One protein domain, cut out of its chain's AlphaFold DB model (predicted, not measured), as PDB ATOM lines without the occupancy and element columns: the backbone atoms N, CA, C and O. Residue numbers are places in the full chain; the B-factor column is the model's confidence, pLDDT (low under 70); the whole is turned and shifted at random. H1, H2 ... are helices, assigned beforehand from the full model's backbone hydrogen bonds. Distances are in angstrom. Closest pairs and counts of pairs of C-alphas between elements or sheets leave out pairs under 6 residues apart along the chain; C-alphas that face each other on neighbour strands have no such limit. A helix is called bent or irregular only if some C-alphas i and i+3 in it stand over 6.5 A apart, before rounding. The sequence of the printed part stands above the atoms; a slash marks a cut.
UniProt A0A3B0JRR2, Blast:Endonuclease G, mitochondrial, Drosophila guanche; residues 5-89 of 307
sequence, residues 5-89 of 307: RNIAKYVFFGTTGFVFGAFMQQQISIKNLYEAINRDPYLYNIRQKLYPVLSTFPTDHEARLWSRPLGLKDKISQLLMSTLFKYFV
ATOM      1  N   ARG A   5      27.251  67.123  51.027       71.81
ATOM      2  CA  ARG A   5      26.204  66.860  50.025       71.81
ATOM      3  C   ARG A   5      26.520  65.698  49.080       71.81
ATOM      4  O   ARG A   5      25.600  64.996  48.672       71.81
ATOM      5  N   ASN A   6      27.782  65.486  48.716       77.94
ATOM      6  CA  ASN A   6      28.163  64.412  47.796       77.94
ATOM      7  C   ASN A   6      28.206  63.058  48.507       77.94
ATOM      8  O   ASN A   6      27.763  62.062  47.944       77.94
ATOM      9  N   ILE A   7      28.637  63.033  49.771       80.75
ATOM     10  CA  ILE A   7      28.602  61.827  50.611       80.75
ATOM     11  C   ILE A   7      27.153  61.357  50.803       80.75
ATOM     12  O   ILE A   7      26.858  60.183  50.593       80.75
ATOM     13  N   ALA A   8      26.228  62.281  51.090       81.81
ATOM     14  CA  ALA A   8      24.805  61.966  51.221       81.81
ATOM     15  C   ALA A   8      24.210  61.337  49.945       81.81
ATOM     16  O   ALA A   8      23.445  60.376  50.031       81.81
ATOM     17  N   LYS A   9      24.601  61.819  48.757       84.69
ATOM     18  CA  LYS A   9      24.169  61.237  47.475       84.69
ATOM     19  C   LYS A   9      24.664  59.798  47.303       84.69
ATOM     20  O   LYS A   9      23.871  58.937  46.942       84.69
ATOM     21  N   TYR A  10      25.937  59.511  47.585       86.56
ATOM     22  CA  TYR A  10      26.471  58.148  47.455       86.56
ATOM     23  C   TYR A  10      25.832  57.166  48.438       86.56
ATOM     24  O   TYR A  10      25.513  56.044  48.054       86.56
ATOM     25  N   VAL A  11      25.583  57.595  49.679       87.94
ATOM     26  CA  VAL A  11      24.869  56.781  50.674       87.94
ATOM     27  C   VAL A  11      23.443  56.486  50.207       87.94
ATOM     28  O   VAL A  11      22.992  55.346  50.292       87.94
ATOM     29  N   PHE A  12      22.747  57.474  49.640       87.56
ATOM     30  CA  PHE A  12      21.413  57.278  49.075       87.56
ATOM     31  C   PHE A  12      21.408  56.265  47.915       87.56
ATOM     32  O   PHE A  12      20.588  55.349  47.897       87.56
ATOM     33  N   PHE A  13      22.353  56.365  46.975       89.38
ATOM     34  CA  PHE A  13      22.461  55.402  45.872       89.38
ATOM     35  C   PHE A  13      22.847  53.995  46.349       89.38
ATOM     36  O   PHE A  13      22.260  53.019  45.887       89.38
ATOM     37  N   GLY A  14      23.787  53.881  47.291       90.62
ATOM     38  CA  GLY A  14      24.209  52.594  47.846       90.62
ATOM     39  C   GLY A  14      23.088  51.887  48.609       90.62
ATOM     40  O   GLY A  14      22.837  50.705  48.384       90.62
ATOM     41  N   THR A  15      22.359  52.620  49.455       90.25
ATOM     42  CA  THR A  15      21.209  52.078  50.200       90.25
ATOM     43  C   THR A  15      20.070  51.676  49.267       90.25
ATOM     44  O   THR A  15      19.542  50.574  49.397       90.25
ATOM     45  N   THR A  16      19.746  52.501  48.268       89.38
ATOM     46  CA  THR A  16      18.712  52.178  47.271       89.38
ATOM     47  C   THR A  16      19.089  50.941  46.451       89.38
ATOM     48  O   THR A  16      18.259  50.054  46.259       89.38
ATOM     49  N   GLY A  17      20.347  50.840  46.008       88.62
ATOM     50  CA  GLY A  17      20.847  49.683  45.265       88.62
ATOM     51  C   GLY A  17      20.827  48.394  46.088       88.62
ATOM     52  O   GLY A  17      20.413  47.354  45.581       88.62
ATOM     53  N   PHE A  18      21.199  48.464  47.370       90.44
ATOM     54  CA  PHE A  18      21.126  47.324  48.285       90.44
ATOM     55  C   PHE A  18      19.681  46.861  48.513       90.44
ATOM     56  O   PHE A  18      19.398  45.673  48.390       90.44
ATOM     57  N   VAL A  19      18.753  47.789  48.777       88.44
ATOM     58  CA  VAL A  19      17.324  47.470  48.963       88.44
ATOM     59  C   VAL A  19      16.732  46.857  47.694       88.44
ATOM     60  O   VAL A  19      16.026  45.852  47.770       88.44
ATOM     61  N   PHE A  20      17.053  47.410  46.522       86.12
ATOM     62  CA  PHE A  20      16.620  46.850  45.243       86.12
ATOM     63  C   PHE A  20      17.200  45.449  45.012       86.12
ATOM     64  O   PHE A  20      16.465  44.535  44.646       86.12
ATOM     65  N   GLY A  21      18.490  45.244  45.291       86.06
ATOM     66  CA  GLY A  21      19.135  43.932  45.218       86.06
ATOM     67  C   GLY A  21      18.486  42.901  46.145       86.06
ATOM     68  O   GLY A  21      18.157  41.802  45.702       86.06
ATOM     69  N   ALA A  22      18.216  43.273  47.399       86.25
ATOM     70  CA  ALA A  22      17.526  42.422  48.367       86.25
ATOM     71  C   ALA A  22      16.101  42.067  47.910       86.25
ATOM     72  O   ALA A  22      15.680  40.915  48.025       86.25
ATOM     73  N   PHE A  23      15.370  43.031  47.339       84.25
ATOM     74  CA  PHE A  23      14.038  42.791  46.786       84.25
ATOM     75  C   PHE A  23      14.093  41.807  45.612       84.25
ATOM     76  O   PHE A  23      13.333  40.840  45.580       84.25
ATOM     77  N   MET A  24      15.026  41.998  44.676       81.44
ATOM     78  CA  MET A  24      15.233  41.083  43.549       81.44
ATOM     79  C   MET A  24      15.583  39.670  44.024       81.44
ATOM     80  O   MET A  24      15.020  38.697  43.521       81.44
ATOM     81  N   GLN A  25      16.463  39.549  45.022       83.94
ATOM     82  CA  GLN A  25      16.845  38.266  45.607       83.94
ATOM     83  C   GLN A  25      15.645  37.541  46.228       83.94
ATOM     84  O   GLN A  25      15.462  36.352  45.962       83.94
ATOM     85  N   GLN A  26      14.786  38.244  46.977       87.06
ATOM     86  CA  GLN A  26      13.536  37.669  47.490       87.06
ATOM     87  C   GLN A  26      12.650  37.166  46.347       87.06
ATOM     88  O   GLN A  26      12.145  36.048  46.399       87.06
ATOM     89  N   GLN A  27      12.472  37.958  45.290       80.44
ATOM     90  CA  GLN A  27      11.620  37.552  44.172       80.44
ATOM     91  C   GLN A  27      12.157  36.314  43.435       80.44
ATOM     92  O   GLN A  27      11.370  35.440  43.072       80.44
ATOM     93  N   ILE A  28      13.478  36.211  43.240       78.75
ATOM     94  CA  ILE A  28      14.124  35.011  42.676       78.75
ATOM     95  C   ILE A  28      13.891  33.811  43.593       78.75
ATOM     96  O   ILE A  28      13.493  32.746  43.128       78.75
ATOM     97  N   SER A  29      14.109  33.988  44.895       84.12
ATOM     98  CA  SER A  29      13.974  32.920  45.881       84.12
ATOM     99  C   SER A  29      12.554  32.348  45.925       84.12
ATOM    100  O   SER A  29      12.376  31.135  45.850       84.12
ATOM    101  N   ILE A  30      11.539  33.216  45.939       81.94
ATOM    102  CA  ILE A  30      10.130  32.808  45.926       81.94
ATOM    103  C   ILE A  30       9.755  32.120  44.613       81.94
ATOM    104  O   ILE A  30       9.061  31.106  44.634       81.94
ATOM    105  N   LYS A  31      10.244  32.614  43.469       79.69
ATOM    106  CA  LYS A  31      10.012  31.948  42.183       79.69
ATOM    107  C   LYS A  31      10.627  30.545  42.160       79.69
ATOM    108  O   LYS A  31       9.957  29.600  41.756       79.69
ATOM    109  N   ASN A  32      11.866  30.405  42.627       82.06
ATOM    110  CA  ASN A  32      12.538  29.110  42.720       82.06
ATOM    111  C   ASN A  32      11.799  28.164  43.673       82.06
ATOM    112  O   ASN A  32      11.708  26.975  43.386       82.06
ATOM    113  N   LEU A  33      11.237  28.681  44.771       83.62
ATOM    114  CA  LEU A  33      10.390  27.898  45.665       83.62
ATOM    115  C   LEU A  33       9.127  27.404  44.948       83.62
ATOM    116  O   LEU A  33       8.803  26.229  45.062       83.62
ATOM    117  N   TYR A  34       8.438  28.250  44.180       80.38
ATOM    118  CA  TYR A  34       7.265  27.825  43.405       80.38
ATOM    119  C   TYR A  34       7.620  26.765  42.356       80.38
ATOM    120  O   TYR A  34       6.920  25.763  42.227       80.38
ATOM    121  N   GLU A  35       8.737  26.940  41.643       78.62
ATOM    122  CA  GLU A  35       9.245  25.931  40.707       78.62
ATOM    123  C   GLU A  35       9.627  24.625  41.418       78.62
ATOM    124  O   GLU A  35       9.427  23.549  40.859       78.62
ATOM    125  N   ALA A  36      10.149  24.697  42.645       81.75
ATOM    126  CA  ALA A  36      10.483  23.524  43.446       81.75
ATOM    127  C   ALA A  36       9.232  22.808  43.981       81.75
ATOM    128  O   ALA A  36       9.185  21.586  43.925       81.75
ATOM    129  N   ILE A  37       8.199  23.538  44.418       79.81
ATOM    130  CA  ILE A  37       6.901  22.963  44.828       79.81
ATOM    131  C   ILE A  37       6.249  22.218  43.657       79.81
ATOM    132  O   ILE A  37       5.724  21.125  43.833       79.81
ATOM    133  N   ASN A  38       6.358  22.760  42.442       76.12
ATOM    134  CA  ASN A  38       5.916  22.078  41.225       76.12
ATOM    135  C   ASN A  38       6.714  20.811  40.887       76.12
ATOM    136  O   ASN A  38       6.320  20.079  39.992       76.12
ATOM    137  N   ARG A  39       7.850  20.552  41.537       76.62
ATOM    138  CA  ARG A  39       8.627  19.316  41.346       76.62
ATOM    139  C   ARG A  39       8.443  18.344  42.498       76.62
ATOM    140  O   ARG A  39       8.507  17.138  42.281       76.62
ATOM    141  N   ASP A  40       8.262  18.871  43.703       79.56
ATOM    142  CA  ASP A  40       8.209  18.104  44.933       79.56
ATOM    143  C   ASP A  40       6.985  18.510  45.779       79.56
ATOM    144  O   ASP A  40       6.960  19.612  46.347       79.56
ATOM    145  N   PRO A  41       5.982  17.620  45.923       77.44
ATOM    146  CA  PRO A  41       4.783  17.900  46.703       77.44
ATOM    147  C   PRO A  41       5.079  18.042  48.202       77.44
ATOM    148  O   PRO A  41       4.299  18.662  48.919       77.44
ATOM    149  N   TYR A  42       6.201  17.528  48.718       79.75
ATOM    150  CA  TYR A  42       6.545  17.684  50.133       79.75
ATOM    151  C   TYR A  42       6.851  19.136  50.498       79.75
ATOM    152  O   TYR A  42       6.516  19.589  51.597       79.75
ATOM    153  N   LEU A  43       7.433  19.894  49.565       82.25
ATOM    154  CA  LEU A  43       7.723  21.314  49.763       82.25
ATOM    155  C   LEU A  43       6.449  22.139  49.940       82.25
ATOM    156  O   LEU A  43       6.479  23.159  50.630       82.25
ATOM    157  N   TYR A  44       5.322  21.671  49.399       79.69
ATOM    158  CA  TYR A  44       4.023  22.295  49.611       79.69
ATOM    159  C   TYR A  44       3.655  22.348  51.098       79.69
ATOM    160  O   TYR A  44       3.250  23.401  51.583       79.69
ATOM    161  N   ASN A  45       3.865  21.270  51.857       77.44
ATOM    162  CA  ASN A  45       3.523  21.222  53.287       77.44
ATOM    163  C   ASN A  45       4.399  22.149  54.140       77.44
ATOM    164  O   ASN A  45       3.974  22.641  55.182       77.44
ATOM    165  N   ILE A  46       5.633  22.398  53.699       80.94
ATOM    166  CA  ILE A  46       6.615  23.197  54.442       80.94
ATOM    167  C   ILE A  46       6.592  24.665  53.980       80.94
ATOM    168  O   ILE A  46       7.167  25.526  54.643       80.94
ATOM    169  N   ARG A  47       5.880  25.001  52.892       83.31
ATOM    170  CA  ARG A  47       5.916  26.330  52.252       83.31
ATOM    171  C   ARG A  47       5.671  27.493  53.216       83.31
ATOM    172  O   ARG A  47       6.403  28.474  53.169       83.31
ATOM    173  N   GLN A  48       4.729  27.351  54.152       80.94
ATOM    174  CA  GLN A  48       4.409  28.396  55.129       80.94
ATOM    175  C   GLN A  48       5.562  28.665  56.103       80.94
ATOM    176  O   GLN A  48       5.715  29.784  56.579       80.94
ATOM    177  N   LYS A  49       6.410  27.662  56.364       83.94
ATOM    178  CA  LYS A  49       7.652  27.816  57.136       83.94
ATOM    179  C   LYS A  49       8.792  28.364  56.276       83.94
ATOM    180  O   LYS A  49       9.685  29.016  56.803       83.94
ATOM    181  N   LEU A  50       8.763  28.115  54.965       83.88
ATOM    182  CA  LEU A  50       9.771  28.610  54.026       83.88
ATOM    183  C   LEU A  50       9.563  30.084  53.679       83.88
ATOM    184  O   LEU A  50      10.553  30.794  53.536       83.88
ATOM    185  N   TYR A  51       8.322  30.576  53.589       83.88
ATOM    186  CA  TYR A  51       8.085  31.979  53.238       83.88
ATOM    187  C   TYR A  51       8.810  32.960  54.165       83.88
ATOM    188  O   TYR A  51       9.582  33.745  53.626       83.88
ATOM    189  N   PRO A  52       8.700  32.881  55.509       84.00
ATOM    190  CA  PRO A  52       9.406  33.801  56.403       84.00
ATOM    191  C   PRO A  52      10.932  33.718  56.290       84.00
ATOM    192  O   PRO A  52      11.615  34.714  56.496       84.00
ATOM    193  N   VAL A  53      11.474  32.540  55.959       85.88
ATOM    194  CA  VAL A  53      12.923  32.327  55.798       85.88
ATOM    195  C   VAL A  53      13.434  32.957  54.500       85.88
ATOM    196  O   VAL A  53      14.558  33.452  54.448       85.88
ATOM    197  N   LEU A  54      12.615  32.941  53.447       82.88
ATOM    198  CA  LEU A  54      12.973  33.451  52.122       82.88
ATOM    199  C   LEU A  54      12.520  34.905  51.890       82.88
ATOM    200  O   LEU A  54      12.978  35.547  50.943       82.88
ATOM    201  N   SER A  55      11.627  35.432  52.733       80.38
ATOM    202  CA  SER A  55      11.095  36.791  52.643       80.38
ATOM    203  C   SER A  55      11.859  37.748  53.553       80.38
ATOM    204  O   SER A  55      11.851  37.606  54.773       80.38
ATOM    205  N   THR A  56      12.463  38.775  52.969       82.06
ATOM    206  CA  THR A  56      13.033  39.914  53.701       82.06
ATOM    207  C   THR A  56      12.029  41.064  53.833       82.06
ATOM    208  O   THR A  56      12.105  41.853  54.771       82.06
ATOM    209  N   PHE A  57      11.055  41.131  52.925       81.38
ATOM    210  CA  PHE A  57       9.975  42.106  52.871       81.38
ATOM    211  C   PHE A  57       8.611  41.415  53.008       81.38
ATOM    212  O   PHE A  57       8.403  40.364  52.393       81.38
ATOM    213  N   PRO A  58       7.655  42.018  53.739       73.44
ATOM    214  CA  PRO A  58       6.320  41.461  53.912       73.44
ATOM    215  C   PRO A  58       5.575  41.425  52.575       73.44
ATOM    216  O   PRO A  58       5.354  42.459  51.941       73.44
ATOM    217  N   THR A  59       5.183  40.228  52.142       71.88
ATOM    218  CA  THR A  59       4.354  40.019  50.949       71.88
ATOM    219  C   THR A  59       3.422  38.831  51.141       71.88
ATOM    220  O   THR A  59       3.799  37.848  51.773       71.88
ATOM    221  N   ASP A  60       2.225  38.901  50.557       76.44
ATOM    222  CA  ASP A  60       1.296  37.771  50.523       76.44
ATOM    223  C   ASP A  60       1.754  36.748  49.472       76.44
ATOM    224  O   ASP A  60       1.547  36.905  48.265       76.44
ATOM    225  N   HIS A  61       2.482  35.735  49.933       75.81
ATOM    226  CA  HIS A  61       3.038  34.687  49.081       75.81
ATOM    227  C   HIS A  61       2.017  33.611  48.702       75.81
ATOM    228  O   HIS A  61       2.204  32.960  47.675       75.81
ATOM    229  N   GLU A  62       0.961  33.422  49.495       73.88
ATOM    230  CA  GLU A  62      -0.078  32.422  49.223       73.88
ATOM    231  C   GLU A  62      -0.988  32.922  48.104       73.88
ATOM    232  O   GLU A  62      -1.152  32.224  47.106       73.88
ATOM    233  N   ALA A  63      -1.471  34.168  48.179       72.31
ATOM    234  CA  ALA A  63      -2.255  34.750  47.089       72.31
ATOM    235  C   ALA A  63      -1.494  34.685  45.755       72.31
ATOM    236  O   ALA A  63      -2.051  34.309  44.727       72.31
ATOM    237  N   ARG A  64      -0.183  34.959  45.785       69.56
ATOM    238  CA  ARG A  64       0.696  34.887  44.608       69.56
ATOM    239  C   ARG A  64       0.921  33.475  44.068       69.56
ATOM    240  O   ARG A  64       1.170  33.353  42.871       69.56
ATOM    241  N   LEU A  65       0.877  32.448  44.917       71.00
ATOM    242  CA  LEU A  65       0.999  31.051  44.496       71.00
ATOM    243  C   LEU A  65      -0.242  30.614  43.703       71.00
ATOM    244  O   LEU A  65      -0.107  29.951  42.679       71.00
ATOM    245  N   TRP A  66      -1.426  31.020  44.168       65.00
ATOM    246  CA  TRP A  66      -2.718  30.610  43.609       65.00
ATOM    247  C   TRP A  66      -3.224  31.506  42.473       65.00
ATOM    248  O   TRP A  66      -4.007  31.066  41.637       65.00
ATOM    249  N   SER A  67      -2.778  32.760  42.402       58.88
ATOM    250  CA  SER A  67      -3.222  33.701  41.369       58.88
ATOM    251  C   SER A  67      -2.453  33.560  40.041       58.88
ATOM    252  O   SER A  67      -1.221  33.609  40.010       58.88
ATOM    253  N   ARG A  68      -3.174  33.525  38.913       49.44
ATOM    254  CA  ARG A  68      -2.682  33.880  37.560       49.44
ATOM    255  C   ARG A  68      -3.678  34.868  36.908       49.44
ATOM    256  O   ARG A  68      -4.870  34.665  37.085       49.44
ATOM    257  N   PRO A  69      -3.277  35.815  36.030       51.66
ATOM    258  CA  PRO A  69      -2.354  36.933  36.204       51.66
ATOM    259  C   PRO A  69      -3.010  38.287  36.627       51.66
ATOM    260  O   PRO A  69      -3.917  38.782  35.970       51.66
ATOM    261  N   LEU A  70      -2.367  38.949  37.606       51.72
ATOM    262  CA  LEU A  70      -1.858  40.343  37.651       51.72
ATOM    263  C   LEU A  70      -2.786  41.580  37.675       51.72
ATOM    264  O   LEU A  70      -3.333  42.019  36.659       51.72
ATOM    265  N   GLY A  71      -2.659  42.329  38.777       54.56
ATOM    266  CA  GLY A  71      -2.794  43.787  38.773       54.56
ATOM    267  C   GLY A  71      -1.639  44.493  38.036       54.56
ATOM    268  O   GLY A  71      -0.567  43.930  37.805       54.56
ATOM    269  N   LEU A  72      -1.836  45.768  37.680       53.78
ATOM    270  CA  LEU A  72      -0.866  46.607  36.947       53.78
ATOM    271  C   LEU A  72       0.545  46.605  37.562       53.78
ATOM    272  O   LEU A  72       1.533  46.547  36.832       53.78
ATOM    273  N   LYS A  73       0.642  46.611  38.896       58.62
ATOM    274  CA  LYS A  73       1.917  46.554  39.629       58.62
ATOM    275  C   LYS A  73       2.688  45.268  39.340       58.62
ATOM    276  O   LYS A  73       3.899  45.314  39.141       58.62
ATOM    277  N   ASP A  74       1.990  44.141  39.255       59.66
ATOM    278  CA  ASP A  74       2.620  42.855  38.993       59.66
ATOM    279  C   ASP A  74       2.933  42.667  37.509       59.66
ATOM    280  O   ASP A  74       3.929  42.027  37.196       59.66
ATOM    281  N   LYS A  75       2.167  43.271  36.584       59.66
ATOM    282  CA  LYS A  75       2.550  43.343  35.157       59.66
ATOM    283  C   LYS A  75       3.831  44.149  34.967       59.66
ATOM    284  O   LYS A  75       4.727  43.700  34.262       59.66
ATOM    285  N   ILE A  76       3.943  45.308  35.620       60.41
ATOM    286  CA  ILE A  76       5.149  46.151  35.574       60.41
ATOM    287  C   ILE A  76       6.334  45.418  36.210       60.41
ATOM    288  O   ILE A  76       7.414  45.377  35.622       60.41
ATOM    289  N   SER A  77       6.116  44.782  37.367       58.78
ATOM    290  CA  SER A  77       7.102  43.914  38.011       58.78
ATOM    291  C   SER A  77       7.516  42.779  37.076       58.78
ATOM    292  O   SER A  77       8.690  42.656  36.771       58.78
ATOM    293  N   GLN A  78       6.586  42.013  36.502       61.69
ATOM    294  CA  GLN A  78       6.897  40.948  35.546       61.69
ATOM    295  C   GLN A  78       7.635  41.446  34.300       61.69
ATOM    296  O   GLN A  78       8.486  40.726  33.784       61.69
ATOM    297  N   LEU A  79       7.365  42.654  33.807       62.81
ATOM    298  CA  LEU A  79       8.036  43.197  32.624       62.81
ATOM    299  C   LEU A  79       9.497  43.585  32.928       62.81
ATOM    300  O   LEU A  79      10.412  43.198  32.196       62.81
ATOM    301  N   LEU A  80       9.730  44.259  34.059       62.59
ATOM    302  CA  LEU A  80      11.073  44.541  34.589       62.59
ATOM    303  C   LEU A  80      11.832  43.246  34.914       62.59
ATOM    304  O   LEU A  80      12.994  43.076  34.544       62.59
ATOM    305  N   MET A  81      11.150  42.298  35.552       61.50
ATOM    306  CA  MET A  81      11.709  41.030  36.007       61.50
ATOM    307  C   MET A  81      11.999  40.081  34.851       61.50
ATOM    308  O   MET A  81      13.063  39.489  34.834       61.50
ATOM    309  N   SER A  82      11.125  39.954  33.852       60.81
ATOM    310  CA  SER A  82      11.344  39.082  32.684       60.81
ATOM    311  C   SER A  82      12.547  39.514  31.847       60.81
ATOM    312  O   SER A  82      13.265  38.663  31.320       60.81
ATOM    313  N   THR A  83      12.805  40.819  31.762       62.88
ATOM    314  CA  THR A  83      13.971  41.363  31.059       62.88
ATOM    315  C   THR A  83      15.265  41.034  31.808       62.88
ATOM    316  O   THR A  83      16.237  40.604  31.193       62.88
ATOM    317  N   LEU A  84      15.260  41.156  33.139       60.91
ATOM    318  CA  LEU A  84      16.425  40.871  33.983       60.91
ATOM    319  C   LEU A  84      16.651  39.361  34.200       60.91
ATOM    320  O   LEU A  84      17.785  38.890  34.169       60.91
ATOM    321  N   PHE A  85      15.589  38.569  34.354       59.53
ATOM    322  CA  PHE A  85      15.657  37.131  34.644       59.53
ATOM    323  C   PHE A  85      16.153  36.294  33.472       59.53
ATOM    324  O   PHE A  85      16.763  35.258  33.716       59.53
ATOM    325  N   LYS A  86      15.940  36.731  32.220       60.91
ATOM    326  CA  LYS A  86      16.450  36.036  31.022       60.91
ATOM    327  C   LYS A  86      17.956  35.758  31.082       60.91
ATOM    328  O   LYS A  86      18.408  34.807  30.456       60.91
ATOM    329  N   TYR A  87      18.705  36.577  31.820       58.19
ATOM    330  CA  TYR A  87      20.157  36.470  31.952       58.19
ATOM    331  C   TYR A  87      20.615  35.745  33.222       58.19
ATOM    332  O   TYR A  87      21.711  35.194  33.234       58.19
ATOM    333  N   PHE A  88      19.798  35.737  34.279       54.88
ATOM    334  CA  PHE A  88      20.194  35.228  35.599       54.88
ATOM    335  C   PHE A  88      19.546  33.896  35.985       54.88
ATOM    336  O   PHE A  88      20.050  33.225  36.881       54.88
ATOM    337  N   VAL A  89      18.444  33.502  35.339       56.22
ATOM    338  CA  VAL A  89      17.696  32.293  35.698       56.22
ATOM    339  C   VAL A  89      17.652  31.340  34.503       56.22
ATOM    340  O   VAL A  89      17.166  31.734  33.439       56.22
TER     341      VAL A  89
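This is residues 5 to 89 of the 307 residues of the protein "Blast:Endonuclease G, mitochondrial" of Drosophila guanche (UniProt A0A3B0JRR2). One long helix, H1, makes the longest axis; its first part, residues 5 to 18, sticks out as an arm, and H2 folds back along its last part to make a helical hairpin. The short H3 lies by this hairpin, and H4 crosses H1 at some distance, near it rather than in close packing. The printed part has 85 residues with four named helices, in the order H1, H2, H3, H4, and no named strand; the class is all helix. The whole is loose, with a radius of gyration of the C-alphas of 15.4 A, and spans 53 by 26 by 24 A, the arm making much of the length.

H1 covers residues 5 to 37 and measures 48.2 A from its first to its last C-alpha, beginning at C-alpha 5 at (26.204, 66.860, 50.025) and ending at C-alpha 37 at (6.901, 22.963, 44.828). H2 covers residues 41 to 54, 18.4 A long, and is irregular: C-alphas 45 and 48 are 7.5 A apart. H3 covers residues 61 to 66. H4 covers residues 72 to 88, 24.0 A long, and ends at C-alpha 88 at (20.194, 35.228, 35.599). H4 has a kink of 35 degrees near residue 82; it is neither bent nor irregular, but only just: C-alphas 84 and 87 are 6.1 A apart.

H1 and H2 form a hairpin, two helices joined by a tight link and running opposite ways at a shallow tilt of 12 degrees. They touch, with H1 taking part through residues 26 to 37 alone; the closest C-alphas are those of Ile 37 and Leu 43, 5.3 A apart. H3 is close to H1 but not clearly touching, with the closest C-alphas, those of Tyr 34 and Leu 65, 7.1 A apart; the two run the same way at a steep tilt of 43 degrees. H3 is also close to H2 but not clearly touching, the closest C-alphas being those of Tyr 51 and His 61 at 7.1 A; they run opposite ways at a shallow tilt of 33 degrees, only just short of steep. H4 and H1 are near each other, with 8 pairs of C-alphas within 10 A and no pair within 8 A. H4 is apart from H2 and from H3. In H1 and H3 every O i to N i+4 pair is within hydrogen-bond range; H4 has 11 of 13, and H2 has 4 of 10, beside 8 of 11 O i to N i+3 pairs.

The two C-alphas farthest apart, those of Arg 5 and Pro 41, are 53.5 A from each other. Without residues 5 to 18, which stand free, the body spans 31 by 25 by 24 A. The printed part has no cut. The links H1 to H2 and H3 to H4 are tight, and H2 to H3 is short. The mean pLDDT of the printed part is 75.1; residue 64 and residues 66 to 89 are under 70, and the mean of H4 is 60.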